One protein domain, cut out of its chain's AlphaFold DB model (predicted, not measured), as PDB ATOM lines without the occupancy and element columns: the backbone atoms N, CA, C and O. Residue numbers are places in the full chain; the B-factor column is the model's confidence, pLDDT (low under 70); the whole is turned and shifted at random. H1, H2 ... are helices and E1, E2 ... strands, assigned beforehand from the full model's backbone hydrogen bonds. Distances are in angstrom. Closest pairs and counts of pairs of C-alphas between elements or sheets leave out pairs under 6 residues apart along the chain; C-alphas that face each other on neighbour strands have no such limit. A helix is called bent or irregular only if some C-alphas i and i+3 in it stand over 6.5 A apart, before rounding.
ATOM      1  N   TRP A  11     120.972 130.380 125.371       93.12
ATOM      2  CA  TRP A  11     120.723 130.423 123.930       93.12
ATOM      3  C   TRP A  11     119.237 130.500 123.573       93.12
ATOM      4  O   TRP A  11     118.879 130.916 122.474       93.12
ATOM      5  N   LYS A  12     118.351 130.137 124.508       90.56
ATOM      6  CA  LYS A  12     116.891 130.160 124.323       90.56
ATOM      7  C   LYS A  12     116.234 131.414 124.903       90.56
ATOM      8  O   LYS A  12     115.018 131.582 124.789       90.56
ATOM      9  N   VAL A  13     117.003 132.298 125.542       88.06
ATOM     10  CA  VAL A  13     116.474 133.500 126.196       88.06
ATOM     11  C   VAL A  13     116.407 134.658 125.202       88.06
ATOM     12  O   VAL A  13     117.421 135.258 124.854       88.06
ATOM     13  N   LEU A  14     115.185 135.001 124.791       89.00
ATOM     14  CA  LEU A  14     114.896 136.081 123.834       89.00
ATOM     15  C   LEU A  14     114.340 137.351 124.497       89.00
ATOM     16  O   LEU A  14     113.946 138.295 123.816       89.00
ATOM     17  N   SER A  15     114.247 137.362 125.825       86.94
ATOM     18  CA  SER A  15     113.726 138.502 126.572       86.94
ATOM     19  C   SER A  15     114.823 139.530 126.879       86.94
ATOM     20  O   SER A  15     115.951 139.134 127.180       86.94
ATOM     21  N   PRO A  16     114.489 140.833 126.900       87.50
ATOM     22  CA  PRO A  16     113.156 141.388 126.665       87.50
ATOM     23  C   PRO A  16     112.793 141.359 125.175       87.50
ATOM     24  O   PRO A  16     113.562 141.791 124.314       87.50
ATOM     25  N   ARG A  17     111.597 140.829 124.886       83.81
ATOM     26  CA  ARG A  17     111.107 140.659 123.512       83.81
ATOM     27  C   ARG A  17     111.073 142.009 122.792       83.81
ATOM     28  O   ARG A  17     110.957 143.041 123.445       83.81
ATOM     29  N   SER A  18     111.182 141.965 121.463       85.50
ATOM     30  CA  SER A  18     111.214 143.099 120.515       85.50
ATOM     31  C   SER A  18     112.390 144.076 120.616       85.50
ATOM     32  O   SER A  18     112.617 144.818 119.665       85.50
ATOM     33  N   ARG A  19     113.163 144.061 121.708       92.62
ATOM     34  CA  ARG A  19     114.351 144.916 121.867       92.62
ATOM     35  C   ARG A  19     115.663 144.158 121.760       92.62
ATOM     36  O   ARG A  19     116.649 144.743 121.332       92.62
ATOM     37  N   TRP A  20     115.676 142.892 122.159       95.12
ATOM     38  CA  TRP A  20     116.876 142.068 122.209       95.12
ATOM     39  C   TRP A  20     116.961 141.080 121.043       95.12
ATOM     40  O   TRP A  20     115.999 140.374 120.743       95.12
ATOM     41  N   GLU A  21     118.149 140.984 120.450       96.38
ATOM     42  CA  GLU A  21     118.525 139.952 119.484       96.38
ATOM     43  C   GLU A  21     119.855 139.325 119.922       96.38
ATOM     44  O   GLU A  21     120.893 139.990 119.914       96.38
ATOM     45  N   LEU A  22     119.817 138.056 120.337       96.62
ATOM     46  CA  LEU A  22     121.004 137.312 120.762       96.62
ATOM     47  C   LEU A  22     121.874 136.974 119.546       96.62
ATOM     48  O   LEU A  22     121.379 136.387 118.588       96.62
ATOM     49  N   VAL A  23     123.168 137.296 119.614       97.19
ATOM     50  CA  VAL A  23     124.155 136.901 118.595       97.19
ATOM     51  C   VAL A  23     125.002 135.736 119.096       97.19
ATOM     52  O   VAL A  23     125.175 134.753 118.385       97.19
ATOM     53  N   ASP A  24     125.533 135.835 120.317       97.25
ATOM     54  CA  ASP A  24     126.444 134.828 120.865       97.25
ATOM     55  C   ASP A  24     126.451 134.866 122.395       97.25
ATOM     56  O   ASP A  24     126.442 135.948 122.995       97.25
ATOM     57  N   VAL A  25     126.508 133.692 123.023       97.00
ATOM     58  CA  VAL A  25     126.746 133.553 124.463       97.00
ATOM     59  C   VAL A  25     128.255 133.449 124.666       97.00
ATOM     60  O   VAL A  25     128.901 132.508 124.212       97.00
ATOM     61  N   LEU A  26     128.820 134.453 125.332       97.06
ATOM     62  CA  LEU A  26     130.263 134.584 125.539       97.06
ATOM     63  C   LEU A  26     130.724 133.822 126.782       97.06
ATOM     64  O   LEU A  26     131.812 133.262 126.798       97.06
ATOM     65  N   TYR A  27     129.874 133.783 127.807       96.00
ATOM     66  CA  TYR A  27     130.166 133.123 129.069       96.00
ATOM     67  C   TYR A  27     128.902 132.508 129.657       96.00
ATOM     68  O   TYR A  27     127.831 133.123 129.656       96.00
ATOM     69  N   GLU A  28     129.037 131.311 130.212       93.69
ATOM     70  CA  GLU A  28     127.973 130.611 130.914       93.69
ATOM     71  C   GLU A  28     128.522 129.979 132.186       93.69
ATOM     72  O   GLU A  28     129.530 129.278 132.174       93.69
ATOM     73  N   SER A  29     127.839 130.234 133.298       90.06
ATOM     74  CA  SER A  29     128.165 129.645 134.592       90.06
ATOM     75  C   SER A  29     126.905 129.201 135.321       90.06
ATOM     76  O   SER A  29     125.786 129.363 134.835       90.06
ATOM     77  N   GLN A  30     127.074 128.683 136.532       85.06
ATOM     78  CA  GLN A  30     125.951 128.309 137.378       85.06
ATOM     79  C   GLN A  30     125.004 129.487 137.681       85.06
ATOM     80  O   GLN A  30     123.791 129.288 137.693       85.06
ATOM     81  N   TRP A  31     125.551 130.690 137.904       85.19
ATOM     82  CA  TRP A  31     124.827 131.827 138.499       85.19
ATOM     83  C   TRP A  31     124.534 132.974 137.545       85.19
ATOM     84  O   TRP A  31     123.642 133.778 137.806       85.19
ATOM     85  N   TRP A  32     125.274 133.076 136.444       90.00
ATOM     86  CA  TRP A  32     125.065 134.124 135.453       90.00
ATOM     87  C   TRP A  32     125.696 133.768 134.107       90.00
ATOM     88  O   TRP A  32     126.573 132.901 134.011       90.00
ATOM     89  N   SER A  33     125.250 134.470 133.072       93.50
ATOM     90  CA  SER A  33     125.779 134.366 131.716       93.50
ATOM     91  C   SER A  33     126.043 135.748 131.125       93.50
ATOM     92  O   SER A  33     125.355 136.715 131.463       93.50
ATOM     93  N   MET A  34     127.001 135.817 130.201       96.69
ATOM     94  CA  MET A  34     127.279 136.979 129.357       96.69
ATOM     95  C   MET A  34     126.959 136.656 127.904       96.69
ATOM     96  O   MET A  34     127.263 135.566 127.422       96.69
ATOM     97  N   ALA A  35     126.417 137.632 127.191       97.62
ATOM     98  CA  ALA A  35     126.202 137.552 125.759       97.62
ATOM     99  C   ALA A  35     126.577 138.862 125.068       97.62
ATOM    100  O   ALA A  35     126.608 139.931 125.685       97.62
ATOM    101  N   ARG A  36     126.791 138.771 123.756       97.62
ATOM    102  CA  ARG A  36     126.663 139.912 122.850       97.62
ATOM    103  C   ARG A  36     125.403 139.761 122.012       97.62
ATOM    104  O   ARG A  36     124.943 138.653 121.721       97.62
ATOM    105  N   GLY A  37     124.868 140.893 121.602       97.00
ATOM    106  CA  GLY A  37     123.677 140.939 120.780       97.00
ATOM    107  C   GLY A  37     123.423 142.332 120.255       97.00
ATOM    108  O   GLY A  37     124.261 143.226 120.394       97.00
ATOM    109  N   TYR A  38     122.246 142.517 119.683       97.19
ATOM    110  CA  TYR A  38     121.753 143.833 119.326       97.19
ATOM    111  C   TYR A  38     120.649 144.276 120.273       97.19
ATOM    112  O   TYR A  38     119.801 143.485 120.692       97.19
ATOM    113  N   TRP A  39     120.658 145.570 120.570       96.12
ATOM    114  CA  TRP A  39     119.583 146.251 121.266       96.12
ATOM    115  C   TRP A  39     118.927 147.271 120.346       96.12
ATOM    116  O   TRP A  39     119.619 148.135 119.804       96.12
ATOM    117  N   THR A  40     117.609 147.187 120.209       95.50
ATOM    118  CA  THR A  40     116.792 148.141 119.455       95.50
ATOM    119  C   THR A  40     115.979 148.997 120.418       95.50
ATOM    120  O   THR A  40     115.189 148.487 121.216       95.50
ATOM    121  N   ASP A  41     116.161 150.310 120.330       93.19
ATOM    122  CA  ASP A  41     115.342 151.310 121.015       93.19
ATOM    123  C   ASP A  41     115.048 152.504 120.095       93.19
ATOM    124  O   ASP A  41     115.245 152.427 118.881       93.19
ATOM    125  N   GLU A  42     114.553 153.609 120.653       92.81
ATOM    126  CA  GLU A  42     114.226 154.820 119.897       92.81
ATOM    127  C   GLU A  42     115.418 155.435 119.145       92.81
ATOM    128  O   GLU A  42     115.214 156.225 118.226       92.81
ATOM    129  N   LYS A  43     116.658 155.069 119.495       89.25
ATOM    130  CA  LYS A  43     117.882 155.525 118.819       89.25
ATOM    131  C   LYS A  43     118.343 154.569 117.718       89.25
ATOM    132  O   LYS A  43     119.369 154.826 117.094       89.25
ATOM    133  N   GLY A  44     117.607 153.483 117.480       92.56
ATOM    134  CA  GLY A  44     117.920 152.461 116.487       92.56
ATOM    135  C   GLY A  44     118.515 151.185 117.083       92.56
ATOM    136  O   GLY A  44     118.530 150.976 118.300       92.56
ATOM    137  N   LYS A  45     118.979 150.304 116.192       94.50
ATOM    138  CA  LYS A  45     119.605 149.021 116.525       94.50
ATOM    139  C   LYS A  45     121.104 149.234 116.736       94.50
ATOM    140  O   LYS A  45     121.765 149.786 115.868       94.50
ATOM    141  N   ARG A  46     121.653 148.798 117.872       95.81
ATOM    142  CA  ARG A  46     123.092 148.920 118.178       95.81
ATOM    143  C   ARG A  46     123.673 147.643 118.786       95.81
ATOM    144  O   ARG A  46     122.946 146.940 119.492       95.81
ATOM    145  N   PRO A  47     124.964 147.347 118.558       97.25
ATOM    146  CA  PRO A  47     125.641 146.223 119.194       97.25
ATOM    147  C   PRO A  47     125.829 146.478 120.693       97.25
ATOM    148  O   PRO A  47     126.157 147.588 121.125       97.25
ATOM    149  N   VAL A  48     125.618 145.448 121.511       97.31
ATOM    150  CA  VAL A  48     125.695 145.552 122.971       97.31
ATOM    151  C   VAL A  48     126.268 144.303 123.639       97.31
ATOM    152  O   VAL A  48     126.168 143.196 123.108       97.31
ATOM    153  N   LEU A  49     126.822 144.489 124.842       97.62
ATOM    154  CA  LEU A  49     127.018 143.409 125.810       97.62
ATOM    155  C   LEU A  49     125.815 143.332 126.739       97.62
ATOM    156  O   LEU A  49     125.279 144.362 127.156       97.62
ATOM    157  N   ALA A  50     125.437 142.117 127.108       96.56
ATOM    158  CA  ALA A  50     124.399 141.876 128.089       96.56
ATOM    159  C   ALA A  50     124.798 140.791 129.087       96.56
ATOM    160  O   ALA A  50     125.571 139.882 128.781       96.56
ATOM    161  N   GLN A  51     124.231 140.885 130.284       94.50
ATOM    162  CA  GLN A  51     124.332 139.868 131.322       94.50
ATOM    163  C   GLN A  51     122.946 139.416 131.754       94.50
ATOM    164  O   GLN A  51     121.966 140.151 131.634       94.50
ATOM    165  N   ARG A  52     122.863 138.203 132.284       89.62
ATOM    166  CA  ARG A  52     121.668 137.712 132.966       89.62
ATOM    167  C   ARG A  52     122.055 136.838 134.142       89.62
ATOM    168  O   ARG A  52     123.101 136.195 134.112       89.62
ATOM    169  N   TRP A  53     121.161 136.742 135.114       87.25
ATOM    170  CA  TRP A  53     121.268 135.762 136.185       87.25
ATOM    171  C   TRP A  53     120.758 134.392 135.722       87.25
ATOM    172  O   TRP A  53     119.772 134.279 134.980       87.25
ATOM    173  N   ASN A  54     121.442 133.352 136.182       81.50
ATOM    174  CA  ASN A  54     121.089 131.952 136.028       81.50
ATOM    175  C   ASN A  54     120.565 131.492 137.383       81.50
ATOM    176  O   ASN A  54     121.290 131.458 138.371       81.50
ATOM    177  N   GLY A  55     119.273 131.212 137.450       68.69
ATOM    178  CA  GLY A  55     118.634 130.833 138.696       68.69
ATOM    179  C   GLY A  55     117.211 130.359 138.468       68.69
ATOM    180  O   GLY A  55     116.570 130.687 137.464       68.69
ATOM    181  N   SER A  56     116.721 129.591 139.431       62.81
ATOM    182  CA  SER A  56     115.351 129.095 139.507       62.81
ATOM    183  C   SER A  56     114.656 129.703 140.723       62.81
ATOM    184  O   SER A  56     115.253 129.796 141.792       62.81
ATOM    185  N   GLY A  57     113.388 130.093 140.588       63.81
ATOM    186  CA  GLY A  57     112.606 130.614 141.715       63.81
ATOM    187  C   GLY A  57     113.213 131.869 142.358       63.81
ATOM    188  O   GLY A  57     113.451 132.858 141.670       63.81
ATOM    189  N   LYS A  58     113.443 131.817 143.680       57.59
ATOM    190  CA  LYS A  58     113.823 132.960 144.535       57.59
ATOM    191  C   LYS A  58     115.287 133.410 144.406       57.59
ATOM    192  O   LYS A  58     115.611 134.498 144.867       57.59
ATOM    193  N   ASP A  59     116.136 132.620 143.747       57.41
ATOM    194  CA  ASP A  59     117.580 132.887 143.610       57.41
ATOM    195  C   ASP A  59     117.934 133.713 142.361       57.41
ATOM    196  O   ASP A  59     119.105 133.946 142.055       57.41
ATOM    197  N   LYS A  60     116.928 134.168 141.601       60.31
ATOM    198  CA  LYS A  60     117.124 135.110 140.497       60.31
ATOM    199  C   LYS A  60     117.502 136.461 141.104       60.31
ATOM    200  O   LYS A  60     116.615 137.226 141.464       60.31
ATOM    201  N   GLY A  61     118.796 136.750 141.257       54.78
ATOM    202  CA  GLY A  61     119.274 138.092 141.610       54.78
ATOM    203  C   GLY A  61     118.540 139.133 140.753       54.78
ATOM    204  O   GLY A  61     118.701 139.163 139.536       54.78
ATOM    205  N   HIS A  62     117.616 139.880 141.358       52.56
ATOM    206  CA  HIS A  62     116.560 140.585 140.624       52.56
ATOM    207  C   HIS A  62     117.021 141.976 140.165       52.56
ATOM    208  O   HIS A  62     117.496 142.770 140.976       52.56
ATOM    209  N   PRO A  63     116.753 142.328 138.895       50.19
ATOM    210  CA  PRO A  63     115.802 143.412 138.628       50.19
ATOM    211  C   PRO A  63     114.588 142.882 137.846       50.19
ATOM    212  O   PRO A  63     114.706 142.150 136.870       50.19
ATOM    213  N   ILE A  64     113.397 143.198 138.343       53.41
ATOM    214  CA  ILE A  64     112.101 142.551 138.080       53.41
ATOM    215  C   ILE A  64     111.706 142.468 136.590       53.41
ATOM    216  O   ILE A  64     111.462 143.474 135.932       53.41
ATOM    217  N   SER A  65     111.514 141.230 136.119       51.19
ATOM    218  CA  SER A  65     110.710 140.854 134.950       51.19
ATOM    219  C   SER A  65     110.043 139.505 135.253       51.19
ATOM    220  O   SER A  65     110.606 138.460 134.954       51.19
ATOM    221  N   HIS A  66     108.902 139.530 135.955       59.03
ATOM    222  CA  HIS A  66     107.865 138.479 136.038       59.03
ATOM    223  C   HIS A  66     108.309 137.009 135.861       59.03
ATOM    224  O   HIS A  66     107.730 136.286 135.058       59.03
ATOM    225  N   ASP A  67     109.340 136.562 136.580       66.31
ATOM    226  CA  ASP A  67     109.931 135.224 136.456       66.31
ATOM    227  C   ASP A  67     110.592 134.845 135.117       66.31
ATOM    228  O   ASP A  67     111.137 133.740 135.010       66.31
ATOM    229  N   TYR A  68     110.661 135.731 134.125       73.00
ATOM    230  CA  TYR A  68     111.287 135.415 132.843       73.00
ATOM    231  C   TYR A  68     112.793 135.699 132.867       73.00
ATOM    232  O   TYR A  68     113.202 136.821 133.187       73.00
ATOM    233  N   PRO A  69     113.643 134.732 132.467       80.75
ATOM    234  CA  PRO A  69     115.052 135.022 132.234       80.75
ATOM    235  C   PRO A  69     115.144 136.144 131.198       80.75
ATOM    236  O   PRO A  69     114.448 136.115 130.185       80.75
ATOM    237  N   THR A  70     115.946 137.162 131.488       88.00
ATOM    238  CA  THR A  70     115.986 138.408 130.718       88.00
ATOM    239  C   THR A  70     117.429 138.884 130.626       88.00
ATOM    240  O   THR A  70     118.156 138.834 131.617       88.00
ATOM    241  N   TRP A  71     117.840 139.326 129.440       91.88
ATOM    242  CA  TRP A  71     119.141 139.947 129.217       91.88
ATOM    243  C   TRP A  71     119.112 141.423 129.610       91.88
ATOM    244  O   TRP A  71     118.251 142.185 129.168       91.88
ATOM    245  N   PHE A  72     120.083 141.832 130.421       92.06
ATOM    246  CA  PHE A  72     120.301 143.210 130.839       92.06
ATOM    247  C   PHE A  72     121.494 143.771 130.084       92.06
ATOM    248  O   PHE A  72     122.618 143.294 130.245       92.06
ATOM    249  N   VAL A  73     121.246 144.784 129.258       94.69
ATOM    250  CA  VAL A  73     122.303 145.486 128.528       94.69
ATOM    251  C   VAL A  73     123.215 146.212 129.514       94.69
ATOM    252  O   VAL A  73     122.749 146.965 130.369       94.69
ATOM    253  N   LEU A  74     124.520 145.995 129.380       95.19
ATOM    254  CA  LEU A  74     125.523 146.662 130.199       95.19
ATOM    255  C   LEU A  74     125.755 148.102 129.719       95.19
ATOM    256  O   LEU A  74     125.692 148.368 128.515       95.19
ATOM    257  N   PRO A  75     126.090 149.048 130.616       94.88
ATOM    258  CA  PRO A  75     126.474 150.387 130.195       94.88
ATOM    259  C   PRO A  75     127.740 150.332 129.337       94.88
ATOM    260  O   PRO A  75     128.739 149.736 129.740       94.88
ATOM    261  N   THR A  76     127.740 151.006 128.187       93.19
ATOM    262  CA  THR A  76     128.869 151.013 127.236       93.19
ATOM    263  C   THR A  76     130.189 151.455 127.869       93.19
ATOM    264  O   THR A  76     131.250 150.945 127.514       93.19
ATOM    265  N   ALA A  77     130.131 152.339 128.871       94.56
ATOM    266  CA  ALA A  77     131.285 152.778 129.656       94.56
ATOM    267  C   ALA A  77     132.039 151.620 130.344       94.56
ATOM    268  O   ALA A  77     133.226 151.747 130.631       94.56
ATOM    269  N   THR A  78     131.375 150.484 130.575       95.69
ATOM    270  CA  THR A  78     131.959 149.305 131.234       95.69
ATOM    271  C   THR A  78     132.619 148.325 130.268       95.69
ATOM    272  O   THR A  78     133.365 147.461 130.715       95.69
ATOM    273  N   TYR A  79     132.410 148.443 128.952       95.56
ATOM    274  CA  TYR A  79     132.816 147.401 127.994       95.56
ATOM    275  C   TYR A  79     134.314 147.098 128.028       95.56
ATOM    276  O   TYR A  79     134.713 145.937 128.003       95.56
ATOM    277  N   LYS A  80     135.145 148.139 128.162       94.75
ATOM    278  CA  LYS A  80     136.607 148.002 128.204       94.75
ATOM    279  C   LYS A  80     137.096 147.126 129.361       94.75
ATOM    280  O   LYS A  80     138.165 146.538 129.237       94.75
ATOM    281  N   LEU A  81     136.320 147.004 130.441       95.62
ATOM    282  CA  LEU A  81     136.642 146.129 131.573       95.62
ATOM    283  C   LEU A  81     136.601 144.643 131.184       95.62
ATOM    284  O   LEU A  81     137.275 143.830 131.806       95.62
ATOM    285  N   TYR A  82     135.834 144.292 130.149       95.75
ATOM    286  CA  TYR A  82     135.627 142.909 129.722       95.75
ATOM    287  C   TYR A  82     136.514 142.489 128.552       95.75
ATOM    288  O   TYR A  82     136.691 141.302 128.320       95.75
ATOM    289  N   PHE A  83     137.108 143.429 127.811       94.50
ATOM    290  CA  PHE A  83     137.871 143.096 126.601       94.50
ATOM    291  C   PHE A  83     139.069 142.180 126.870       94.50
ATOM    292  O   PHE A  83     139.418 141.386 126.004       94.50
ATOM    293  N   GLY A  84     139.675 142.260 128.056       91.31
ATOM    294  CA  GLY A  84     140.760 141.375 128.483       91.31
ATOM    295  C   GLY A  84     140.347 140.299 129.489       91.31
ATOM    296  O   GLY A  84     141.226 139.631 130.022       91.31
ATOM    297  N   SER A  85     139.054 140.158 129.804       95.06
ATOM    298  CA  SER A  85     138.609 139.192 130.811       95.06
ATOM    299  C   SER A  85     138.463 137.783 130.232       95.06
ATOM    300  O   SER A  85     138.395 137.587 129.019       95.06
ATOM    301  N   GLU A  86     138.367 136.797 131.123       94.75
ATOM    302  CA  GLU A  86     138.056 135.401 130.784       94.75
ATOM    303  C   GLU A  86     136.606 135.198 130.304       94.75
ATOM    304  O   GLU A  86     136.283 134.174 129.713       94.75
ATOM    305  N   PHE A  87     135.723 136.179 130.530       95.56
ATOM    306  CA  PHE A  87     134.312 136.108 130.123       95.56
ATOM    307  C   PHE A  87     134.109 136.306 128.619       95.56
ATOM    308  O   PHE A  87     133.018 136.068 128.105       95.56
ATOM    309  N   ILE A  88     135.140 136.779 127.920       96.44
ATOM    310  CA  ILE A  88     135.185 136.812 126.465       96.44
ATOM    311  C   ILE A  88     136.250 135.795 126.045       96.44
ATOM    312  O   ILE A  88     137.435 136.057 126.281       96.44
ATOM    313  N   PRO A  89     135.855 134.665 125.424       94.69
ATOM    314  CA  PRO A  89     136.800 133.662 124.957       94.69
ATOM    315  C   PRO A  89     137.868 134.301 124.071       94.69
ATOM    316  O   PRO A  89     137.564 135.167 123.241       94.69
ATOM    317  N   GLU A  90     139.125 133.918 124.281       95.56
ATOM    318  CA  GLU A  90     140.278 134.560 123.646       95.56
ATOM    319  C   GLU A  90     140.169 134.537 122.118       95.56
ATOM    320  O   GLU A  90     140.392 135.555 121.461       95.56
ATOM    321  N   GLU A  91     139.709 133.418 121.568       95.62
ATOM    322  CA  GLU A  91     139.491 133.198 120.144       95.62
ATOM    323  C   GLU A  91     138.381 134.080 119.550       95.62
ATOM    324  O   GLU A  91     138.403 134.382 118.358       95.62
ATOM    325  N   LYS A  92     137.437 134.552 120.375       95.00
ATOM    326  CA  LYS A  92     136.335 135.433 119.956       95.00
ATOM    327  C   LYS A  92     136.629 136.913 120.195       95.00
ATOM    328  O   LYS A  92     135.902 137.776 119.707       95.00
ATOM    329  N   ARG A  93     137.680 137.245 120.952       95.50
ATOM    330  CA  ARG A  93     137.909 138.593 121.498       95.50
ATOM    331  C   ARG A  93     137.945 139.683 120.432       95.50
ATOM    332  O   ARG A  93     137.249 140.687 120.572       95.50
ATOM    333  N   LEU A  94     138.722 139.493 119.364       96.19
ATOM    334  CA  LEU A  94     138.831 140.481 118.286       96.19
ATOM    335  C   LEU A  94     137.480 140.720 117.603       96.19
ATOM    336  O   LEU A  94     137.098 141.864 117.354       96.19
ATOM    337  N   GLU A  95     136.746 139.643 117.336       96.56
ATOM    338  CA  GLU A  95     135.431 139.690 116.704       96.56
ATOM    339  C   GLU A  95     134.412 140.416 117.593       96.56
ATOM    340  O   GLU A  95     133.701 141.305 117.129       96.56
ATOM    341  N   VAL A  96     134.385 140.101 118.892       96.88
ATOM    342  CA  VAL A  96     133.497 140.740 119.873       96.88
ATOM    343  C   VAL A  96     133.815 142.226 120.023       96.88
ATOM    344  O   VAL A  96     132.905 143.048 120.000       96.88
ATOM    345  N   VAL A  97     135.091 142.598 120.145       95.88
ATOM    346  CA  VAL A  97     135.494 144.010 120.258       95.88
ATOM    347  C   VAL A  97     135.120 144.778 118.994       95.88
ATOM    348  O   VAL A  97     134.537 145.857 119.086       95.88
ATOM    349  N   THR A  98     135.389 144.212 117.818       96.19
ATOM    350  CA  THR A  98     135.029 144.832 116.535       96.19
ATOM    351  C   THR A  98     133.518 145.014 116.420       96.19
ATOM    352  O   THR A  98     133.056 146.099 116.071       96.19
ATOM    353  N   PHE A  99     132.748 143.990 116.794       96.44
ATOM    354  CA  PHE A  99     131.289 144.035 116.851       96.44
ATOM    355  C   PHE A  99     130.779 145.152 117.770       96.44
ATOM    356  O   PHE A  99     129.900 145.908 117.386       96.44
ATOM    357  N   LEU A 100     131.335 145.307 118.974       95.38
ATOM    358  CA  LEU A 100     130.873 146.319 119.935       95.38
ATOM    359  C   LEU A 100     131.277 147.752 119.567       95.38
ATOM    360  O   LEU A 100     130.658 148.701 120.049       95.38
ATOM    361  N   LEU A 101     132.324 147.915 118.757       92.44
ATOM    362  CA  LEU A 101     132.812 149.214 118.292       92.44
ATOM    363  C   LEU A 101     132.257 149.609 116.919       92.44
ATOM    364  O   LEU A 101     132.493 150.738 116.480       92.44
ATOM    365  N   SER A 102     131.526 148.721 116.239       88.38
ATOM    366  CA  SER A 102     130.874 149.076 114.982       88.38
ATOM    367  C   SER A 102     129.843 150.172 115.232       88.38
ATOM    368  O   SER A 102     129.068 150.106 116.192       88.38
TER     369      SER A 102
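Overview. This is residues 11 to 102 of the 104 residues of an uncharacterized protein of Komagataeibacter kakiaceti (UniProt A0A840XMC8). What would one see first? A strongly twisted sheet of three bent strands, E1, E2 and E3, has helix H2 packed along one face and the short helix H1 beside its edge strand E3. After E3, residues 54 to 75 make a long loop that swings away from H2 and comes back beside E3 on its way to H1. What makes it up? The printed part has 92 residues with three named strands and then two named helices, E1 E2 E3 H1 H2; the sheet's order is E1 - E2 - E3, all antiparallel, and the class is mixed, helices and strands. How large is it? It is compact, with a radius of gyration of the C-alphas of 13.1 A and spans of 36 by 32 by 23 A.

Along the chain. Where are the strands? E1 is residues 20 to 28, 18.2 A from first to last C-alpha, and begins with C-alpha 20 at (116.876, 142.068, 122.209). E2 is residues 32 to 41, 24.5 A, and E3 is residues 44 to 53, 26.0 A. Do they run straight? E1 bends by 78 degrees at residue 23, E2 by 71 degrees at residue 36 and E3 by 71 degrees at residue 47. Where are the helices? H1 is residues 76 to 81, 10.2 A; H2 is residues 90 to 101, 17.3 A, and ends with C-alpha 101 at (132.812, 149.214, 118.292). Both are irregular: C-alphas 77 and 80 are 7.3 A apart, and C-alphas 91 and 94 are 7.5 A apart.

Arrangement. How are the strands joined? They form a meander, each strand the antiparallel neighbour of the one before, with hairpins E1 and E2, and E2 and E3. N 26 and O 34 are 2.8 A apart, and N 48 and O 37 are 2.8 A apart, both within hydrogen-bond range. Residues 50 to 51 of E3 also pair, antiparallel, with residues 72 to 73. Where is H2? It is on one face of the sheet, making two layers, at a height over the sheet of 9.8 A, over E2 and E3, and on the local plane it runs along the strands at 21 degrees to E2. Its closest C-alphas to E3 are those of Pro 47 and Leu 100, 5.3 A apart. Where is H1? It only grazes the sheet, with residues 76 to 79; its closest C-alphas to E3 are those of Leu 49 and Tyr 79, 7.4 A apart. H1 and H2 are near each other, with 6 pairs of C-alphas within 10 A. How do the helix backbones run? In H2, 6 of 8 O i to N i+4 pairs are within hydrogen-bond range; in H1, 0 of 2 are, beside 2 of 3 O i to N i+3 pairs.

Size, cuts and confidence. How far does it reach? The two C-alphas farthest apart, those of Lys 58 and Ser 102, are 37.7 A apart. Is it cut, and which link is long? The printed part has no cut; the link from E3 to H1, 22 residues, is long. Where is confidence low? Residues 55 to 67 are under 70 in pLDDT, and the mean of the printed part is 88.2.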